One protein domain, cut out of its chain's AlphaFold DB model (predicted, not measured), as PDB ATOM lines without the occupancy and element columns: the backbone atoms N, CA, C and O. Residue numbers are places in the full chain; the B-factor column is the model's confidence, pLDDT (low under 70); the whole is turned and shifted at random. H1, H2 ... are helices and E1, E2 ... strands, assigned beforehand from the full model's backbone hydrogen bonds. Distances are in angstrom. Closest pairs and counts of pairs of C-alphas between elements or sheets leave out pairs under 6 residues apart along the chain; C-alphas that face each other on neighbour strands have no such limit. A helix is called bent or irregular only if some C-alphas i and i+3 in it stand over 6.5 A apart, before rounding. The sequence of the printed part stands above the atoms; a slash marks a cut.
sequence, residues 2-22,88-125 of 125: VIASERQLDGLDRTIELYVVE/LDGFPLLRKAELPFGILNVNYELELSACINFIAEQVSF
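AT A GLANCE: This is residues 2 to 22 and 88 to 125 of the 125 residues of an uncharacterized protein of Pseudomonas canadensis (UniProt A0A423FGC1). This piece has little regular structure: two strands, E1 and E2, run roughly the same way near each other at one end, and a wide loop within the unnamed residues 88 to 111 reaches to the other end. A short irregular helix, H1, leads straight into E2. The 59 printed residues hold 20 in named elements, in the order E1, H1, E2, class mixed. The whole is only just loose, close to compact, with a radius of gyration of the C-alphas of 12.8 A, and spans 45 by 22 by 16 A.

IN THESE COORDINATES: Strand E1, residues 16 to 22, begins at C-alpha 16 (164.164, 139.310, 151.052) and is 19.5 A long. Helix H1 is residues 112 to 118. Strand E2, residues 119 to 124, is 13.5 A long and ends at C-alpha 124 (184.958, 144.217, 145.019).

HOW THE PARTS SIT: E1 and E2 are near each other, with 10 pairs of C-alphas within 10 A; each pairs with no named strand. E1 and H1 are apart. H1 and E2 meet only through their tight link. H1 is irregular, with C-alphas 114 and 117 7.8 A apart; 0 of 3 O i to N i+4 pairs and 2 of 4 O i to N i+3 pairs are within hydrogen-bond range. Residues 2 to 3 pair antiparallel with residues 108 to 109.

THE WHOLE: The C-alphas farthest apart, of Phe 101 and Phe 125, are 45.2 A apart. Residues 23 to 87 are not printed; C-alphas 22 and 88 are 22.3 A apart across this cut. No printed residue is under 70 in pLDDT.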
ATOM      1  N   VAL A   2     175.176 126.939 151.114       90.56
ATOM      2  CA  VAL A   2     174.173 126.071 151.761       90.56
ATOM      3  C   VAL A   2     173.022 126.903 152.317       90.56
ATOM      4  O   VAL A   2     173.246 127.856 153.063       90.56
ATOM      5  N   ILE A   3     171.800 126.501 151.983       91.25
ATOM      6  CA  ILE A   3     170.563 126.955 152.605       91.25
ATOM      7  C   ILE A   3     170.036 125.797 153.456       91.25
ATOM      8  O   ILE A   3     169.684 124.729 152.961       91.25
ATOM      9  N   ALA A   4     170.034 126.006 154.766       89.06
ATOM     10  CA  ALA A   4     169.695 125.021 155.782       89.06
ATOM     11  C   ALA A   4     168.181 124.804 155.959       89.06
ATOM     12  O   ALA A   4     167.792 123.866 156.650       89.06
ATOM     13  N   SER A   5     167.332 125.665 155.388       88.12
ATOM     14  CA  SER A   5     165.878 125.474 155.362       88.12
ATOM     15  C   SER A   5     165.214 126.262 154.240       88.12
ATOM     16  O   SER A   5     165.591 127.400 153.959       88.12
ATOM     17  N   GLU A   6     164.137 125.695 153.694       84.19
ATOM     18  CA  GLU A   6     163.182 126.356 152.801       84.19
ATOM     19  C   GLU A   6     162.700 127.710 153.346       84.19
ATOM     20  O   GLU A   6     162.425 128.630 152.592       84.19
ATOM     21  N   ARG A   7     162.671 127.880 154.674       84.25
ATOM     22  CA  ARG A   7     162.202 129.109 155.326       84.25
ATOM     23  C   ARG A   7     163.165 130.285 155.232       84.25
ATOM     24  O   ARG A   7     162.749 131.409 155.481       84.25
ATOM     25  N   GLN A   8     164.448 130.057 154.948       85.81
ATOM     26  CA  GLN A   8     165.447 131.130 155.015       85.81
ATOM     27  C   GLN A   8     165.279 132.172 153.908       85.81
ATOM     28  O   GLN A   8     165.628 133.330 154.121       85.81
ATOM     29  N   LEU A   9     164.750 131.758 152.753       84.69
ATOM     30  CA  LEU A   9     164.505 132.620 151.594       84.69
ATOM     31  C   LEU A   9     163.008 132.712 151.238       84.69
ATOM     32  O   LEU A   9     162.660 133.274 150.204       84.69
ATOM     33  N   ASP A  10     162.119 132.176 152.083       81.69
ATOM     34  CA  ASP A  10     160.667 132.218 151.869       81.69
ATOM     35  C   ASP A  10     160.102 133.577 152.317       81.69
ATOM     36  O   ASP A  10     159.803 133.810 153.492       81.69
ATOM     37  N   GLY A  11     160.023 134.510 151.367       71.12
ATOM     38  CA  GLY A  11     159.635 135.911 151.565       71.12
ATOM     39  C   GLY A  11     158.135 136.161 151.570       71.12
ATOM     40  O   GLY A  11     157.715 137.153 150.987       71.12
ATOM     41  N   LEU A  12     157.350 135.279 152.208       71.25
ATOM     42  CA  LEU A  12     155.875 135.259 152.196       71.25
ATOM     43  C   LEU A  12     155.233 136.656 152.088       71.25
ATOM     44  O   LEU A  12     154.492 136.906 151.145       71.25
ATOM     45  N   ASP A  13     155.595 137.572 152.996       73.25
ATOM     46  CA  ASP A  13     155.053 138.941 153.051       73.25
ATOM     47  C   ASP A  13     156.147 140.023 153.105       73.25
ATOM     48  O   ASP A  13     155.910 141.149 153.554       73.25
ATOM     49  N   ARG A  14     157.395 139.678 152.765       81.50
ATOM     50  CA  ARG A  14     158.548 140.569 152.956       81.50
ATOM     51  C   ARG A  14     159.513 140.468 151.795       81.50
ATOM     52  O   ARG A  14     159.855 139.373 151.360       81.50
ATOM     53  N   THR A  15     160.037 141.615 151.382       84.88
ATOM     54  CA  THR A  15     161.206 141.648 150.508       84.88
ATOM     55  C   THR A  15     162.373 140.982 151.224       84.88
ATOM     56  O   THR A  15     162.739 141.383 152.332       84.88
ATOM     57  N   ILE A  16     162.943 139.961 150.591       90.56
ATOM     58  CA  ILE A  16     164.164 139.310 151.052       90.56
ATOM     59  C   ILE A  16     165.312 139.753 150.153       90.56
ATOM     60  O   ILE A  16     165.204 139.794 148.928       90.56
ATOM     61  N   GLU A  17     166.432 140.058 150.789       93.00
ATOM     62  CA  GLU A  17     167.702 140.288 150.122       93.00
ATOM     63  C   GLU A  17     168.703 139.259 150.629       93.00
ATOM     64  O   GLU A  17     168.811 139.011 151.834       93.00
ATOM     65  N   LEU A  18     169.436 138.652 149.702       93.12
ATOM     66  CA  LEU A  18     170.537 137.760 150.021       93.12
ATOM     67  C   LEU A  18     171.844 138.544 149.924       93.12
ATOM     68  O   LEU A  18     172.209 139.045 148.864       93.12
ATOM     69  N   TYR A  19     172.566 138.594 151.035       94.75
ATOM     70  CA  TYR A  19     173.872 139.227 151.123       94.75
ATOM     71  C   TYR A  19     174.966 138.162 151.171       94.75
ATOM     72  O   TYR A  19     175.054 137.393 152.129       94.75
ATOM     73  N   VAL A  20     175.806 138.127 150.139       94.50
ATOM     74  CA  VAL A  20     176.987 137.262 150.068       94.50
ATOM     75  C   VAL A  20     178.221 138.109 150.345       94.50
ATOM     76  O   VAL A  20     178.503 139.060 149.619       94.50
ATOM     77  N   VAL A  21     178.943 137.768 151.411       94.00
ATOM     78  CA  VAL A  21     180.169 138.452 151.838       94.00
ATOM     79  C   VAL A  21     181.353 137.534 151.578       94.00
ATOM     80  O   VAL A  21     181.405 136.423 152.101       94.00
ATOM     81  N   GLU A  22     182.310 138.008 150.791       93.25
ATOM     82  CA  GLU A  22     183.513 137.256 150.452       93.25
ATOM     83  C   GLU A  22     184.663 137.680 151.359       93.25
ATOM     84  O   GLU A  22     185.052 138.851 151.402       93.25
ATOM     85  N   LEU A  88     163.542 137.746 144.330       90.06
ATOM     86  CA  LEU A  88     162.332 138.095 143.581       90.06
ATOM     87  C   LEU A  88     161.716 136.842 142.943       90.06
ATOM     88  O   LEU A  88     162.271 135.744 143.027       90.06
ATOM     89  N   ASP A  89     160.607 137.012 142.225       88.19
ATOM     90  CA  ASP A  89     160.061 135.944 141.389       88.19
ATOM     91  C   ASP A  89     161.088 135.445 140.365       88.19
ATOM     92  O   ASP A  89     161.753 136.219 139.674       88.19
ATOM     93  N   GLY A  90     161.223 134.120 140.286       89.56
ATOM     94  CA  GLY A  90     162.227 133.443 139.468       89.56
ATOM     95  C   GLY A  90     163.571 133.211 140.165       89.56
ATOM     96  O   GLY A  90     164.396 132.487 139.611       89.56
ATOM     97  N   PHE A  91     163.804 133.770 141.361       93.25
ATOM     98  CA  PHE A  91     165.005 133.455 142.138       93.25
ATOM     99  C   PHE A  91     164.993 131.966 142.533       93.25
ATOM    100  O   PHE A  91     163.966 131.484 143.019       93.25
ATOM    101  N   PRO A  92     166.098 131.219 142.353       92.25
ATOM    102  CA  PRO A  92     166.137 129.796 142.677       92.25
ATOM    103  C   PRO A  92     166.067 129.578 144.195       92.25
ATOM    104  O   PRO A  92     167.040 129.762 144.927       92.25
ATOM    105  N   LEU A  93     164.893 129.185 144.682       91.19
ATOM    106  CA  LEU A  93     164.627 128.900 146.089       91.19
ATOM    107  C   LEU A  93     163.560 127.812 146.224       91.19
ATOM    108  O   LEU A  93     162.817 127.542 145.284       91.19
ATOM    109  N   LEU A  94     163.482 127.198 147.403       90.50
ATOM    110  CA  LEU A  94     162.391 126.294 147.763       90.50
ATOM    111  C   LEU A  94     161.461 127.010 148.738       90.50
ATOM    112  O   LEU A  94     161.922 127.432 149.797       90.50
ATOM    113  N   ARG A  95     160.167 127.121 148.415       87.56
ATOM    114  CA  ARG A  95     159.159 127.664 149.342       87.56
ATOM    115  C   ARG A  95     158.461 126.559 150.099       87.56
ATOM    116  O   ARG A  95     158.206 125.486 149.549       87.56
ATOM    117  N   LYS A  96     158.029 126.839 151.332       83.94
ATOM    118  CA  LYS A  96     157.282 125.841 152.107       83.94
ATOM    119  C   LYS A  96     155.997 125.404 151.403       83.94
ATOM    120  O   LYS A  96     155.645 124.230 151.461       83.94
ATOM    121  N   ALA A  97     155.324 126.342 150.739       85.62
ATOM    122  CA  ALA A  97     154.077 126.100 150.020       85.62
ATOM    123  C   ALA A  97     154.237 125.196 148.782       85.62
ATOM    124  O   ALA A  97     153.263 124.597 148.338       85.62
ATOM    125  N   GLU A  98     155.450 125.088 148.237       87.62
ATOM    126  CA  GLU A  98     155.753 124.311 147.028       87.62
ATOM    127  C   GLU A  98     156.252 122.895 147.363       87.62
ATOM    128  O   GLU A  98     156.387 122.049 146.476       87.62
ATOM    129  N   LEU A  99     156.515 122.609 148.644       90.94
ATOM    130  CA  LEU A  99     156.980 121.299 149.082       90.94
ATOM    131  C   LEU A  99     155.826 120.282 149.144       90.94
ATOM    132  O   LEU A  99     154.785 120.565 149.744       90.94
ATOM    133  N   PRO A 100     156.019 119.059 148.613       94.44
ATOM    134  CA  PRO A 100     155.086 117.955 148.795       94.44
ATOM    135  C   PRO A 100     154.732 117.686 150.264       94.44
ATOM    136  O   PRO A 100     155.568 117.797 151.169       94.44
ATOM    137  N   PHE A 101     153.486 117.265 150.497       93.06
ATOM    138  CA  PHE A 101     153.013 116.905 151.830       93.06
ATOM    139  C   PHE A 101     153.894 115.816 152.461       93.06
ATOM    140  O   PHE A 101     154.219 114.815 151.827       93.06
ATOM    141  N   GLY A 102     154.262 116.016 153.729       92.12
ATOM    142  CA  GLY A 102     155.125 115.102 154.481       92.12
ATOM    143  C   GLY A 102     156.625 115.393 154.377       92.12
ATOM    144  O   GLY A 102     157.392 114.781 155.116       92.12
ATOM    145  N   ILE A 103     157.062 116.341 153.535       91.62
ATOM    146  CA  ILE A 103     158.477 116.735 153.465       91.62
ATOM    147  C   ILE A 103     158.833 117.730 154.580       91.62
ATOM    148  O   ILE A 103     158.237 118.804 154.731       91.62
ATOM    149  N   LEU A 104     159.851 117.362 155.358       88.38
ATOM    150  CA  LEU A 104     160.384 118.100 156.503       88.38
ATOM    151  C   LEU A 104     161.918 118.170 156.407       88.38
ATOM    152  O   LEU A 104     162.528 117.340 155.741       88.38
ATOM    153  N   ASN A 105     162.531 119.128 157.112       88.62
ATOM    154  CA  ASN A 105     163.991 119.282 157.242       88.62
ATOM    155  C   ASN A 105     164.748 119.370 155.903       88.62
ATOM    156  O   ASN A 105     165.780 118.725 155.714       88.62
ATOM    157  N   VAL A 106     164.231 120.169 154.971       91.38
ATOM    158  CA  VAL A 106     164.862 120.373 153.663       91.38
ATOM    159  C   VAL A 106     166.099 121.251 153.811       91.38
ATOM    160  O   VAL A 106     166.045 122.292 154.451       91.38
ATOM    161  N   ASN A 107     167.192 120.861 153.168       92.94
ATOM    162  CA  ASN A 107     168.353 121.708 152.923       92.94
ATOM    163  C   ASN A 107     168.740 121.584 151.447       92.94
ATOM    164  O   ASN A 107     168.451 120.567 150.813       92.94
ATOM    165  N   TYR A 108     169.334 122.634 150.889       92.62
ATOM    166  CA  TYR A 108     169.764 122.649 149.497       92.62
ATOM    167  C   TYR A 108     170.973 123.555 149.300       92.62
ATOM    168  O   TYR A 108     171.255 124.446 150.106       92.62
ATOM    169  N   GLU A 109     171.687 123.335 148.202       94.00
ATOM    170  CA  GLU A 109     172.766 124.212 147.779       94.00
ATOM    171  C   GLU A 109     172.286 125.156 146.686       94.00
ATOM    172  O   GLU A 109     171.727 124.748 145.671       94.00
ATOM    173  N   LEU A 110     172.523 126.442 146.915       92.94
ATOM    174  CA  LEU A 110     172.297 127.499 145.954       92.94
ATOM    175  C   LEU A 110     173.557 127.703 145.109       92.94
ATOM    176  O   LEU A 110     174.632 128.025 145.641       92.94
ATOM    177  N   GLU A 111     173.401 127.552 143.799       94.44
ATOM    178  CA  GLU A 111     174.408 127.910 142.808       94.44
ATOM    179  C   GLU A 111     174.335 129.419 142.517       94.44
ATOM    180  O   GLU A 111     173.406 129.914 141.877       94.44
ATOM    181  N   LEU A 112     175.325 130.179 142.997       92.94
ATOM    182  CA  LEU A 112     175.325 131.643 142.872       92.94
ATOM    183  C   LEU A 112     175.491 132.127 141.422       92.94
ATOM    184  O   LEU A 112     174.984 133.193 141.077       92.94
ATOM    185  N   SER A 113     176.141 131.345 140.555       93.56
ATOM    186  CA  SER A 113     176.252 131.638 139.117       93.56
ATOM    187  C   SER A 113     174.894 131.603 138.410       93.56
ATOM    188  O   SER A 113     174.680 132.373 137.476       93.56
ATOM    189  N   ALA A 114     173.942 130.793 138.882       94.81
ATOM    190  CA  ALA A 114     172.567 130.800 138.382       94.81
ATOM    191  C   ALA A 114     171.766 132.033 138.854       94.81
ATOM    192  O   ALA A 114     170.696 132.323 138.321       94.81
ATOM    193  N   CYS A 115     172.286 132.787 139.830       95.00
ATOM    194  CA  CYS A 115     171.604 133.926 140.450       95.00
ATOM    195  C   CYS A 115     172.044 135.293 139.893       95.00
ATOM    196  O   CYS A 115     171.598 136.322 140.392       95.00
ATOM    197  N   ILE A 116     172.910 135.340 138.873       95.31
ATOM    198  CA  ILE A 116     173.522 136.594 138.383       95.31
ATOM    199  C   ILE A 116     172.505 137.661 137.954       95.31
ATOM    200  O   ILE A 116     172.733 138.848 138.168       95.31
ATOM    201  N   ASN A 117     171.353 137.252 137.416       96.31
ATOM    202  CA  ASN A 117     170.301 138.171 136.965       96.31
ATOM    203  C   ASN A 117     169.560 138.855 138.124       96.31
ATOM    204  O   ASN A 117     168.776 139.771 137.898       96.31
ATOM    205  N   PHE A 118     169.799 138.405 139.354       95.69
ATOM    206  CA  PHE A 118     169.186 138.938 140.564       95.69
ATOM    207  C   PHE A 118     170.132 139.847 141.351       95.69
ATOM    208  O   PHE A 118     169.768 140.309 142.431       95.69
ATOM    209  N   ILE A 119     171.344 140.109 140.845       96.56
ATOM    210  CA  ILE A 119     172.301 141.011 141.492       96.56
ATOM    211  C   ILE A 119     171.741 142.436 141.478       96.56
ATOM    212  O   ILE A 119     171.506 143.023 140.424       96.56
ATOM    213  N   ALA A 120     171.559 142.997 142.669       96.06
ATOM    214  CA  ALA A 120     171.127 144.373 142.883       96.06
ATOM    215  C   ALA A 120     172.293 145.309 143.221       96.06
ATOM    216  O   ALA A 120     172.188 146.516 143.019       96.06
ATOM    217  N   GLU A 121     173.381 144.774 143.773       97.06
ATOM    218  CA  GLU A 121     174.609 145.510 144.073       97.06
ATOM    219  C   GLU A 121     175.784 144.533 144.128       97.06
ATOM    220  O   GLU A 121     175.655 143.440 144.680       97.06
ATOM    221  N   GLN A 122     176.931 144.927 143.581       95.19
ATOM    222  CA  GLN A 122     178.162 144.155 143.678       95.19
ATOM    223  C   GLN A 122     179.353 145.093 143.854       95.19
ATOM    224  O   GLN A 122     179.516 146.051 143.096       95.19
ATOM    225  N   VAL A 123     180.180 144.809 144.857       95.00
ATOM    226  CA  VAL A 123     181.378 145.581 145.194       95.00
ATOM    227  C   VAL A 123     182.538 144.617 145.415       95.00
ATOM    228  O   VAL A 123     182.404 143.644 146.155       95.00
ATOM    229  N   SER A 124     183.682 144.908 144.799       90.94
ATOM    230  CA  SER A 124     184.958 144.217 145.019       90.94
ATOM    231  C   SER A 124     185.959 145.189 145.648       90.94
ATOM    232  O   SER A 124     185.969 146.366 145.280       90.94
ATOM    233  N   PHE A 125     186.775 144.706 146.589       81.69
ATOM    234  CA  PHE A 125     187.742 145.493 147.367       81.69
ATOM    235  C   PHE A 125     189.192 145.085 147.095       81.69
ATOM    236  O   PHE A 125     189.454 143.872 146.912       81.69
TER     237      PHE A 125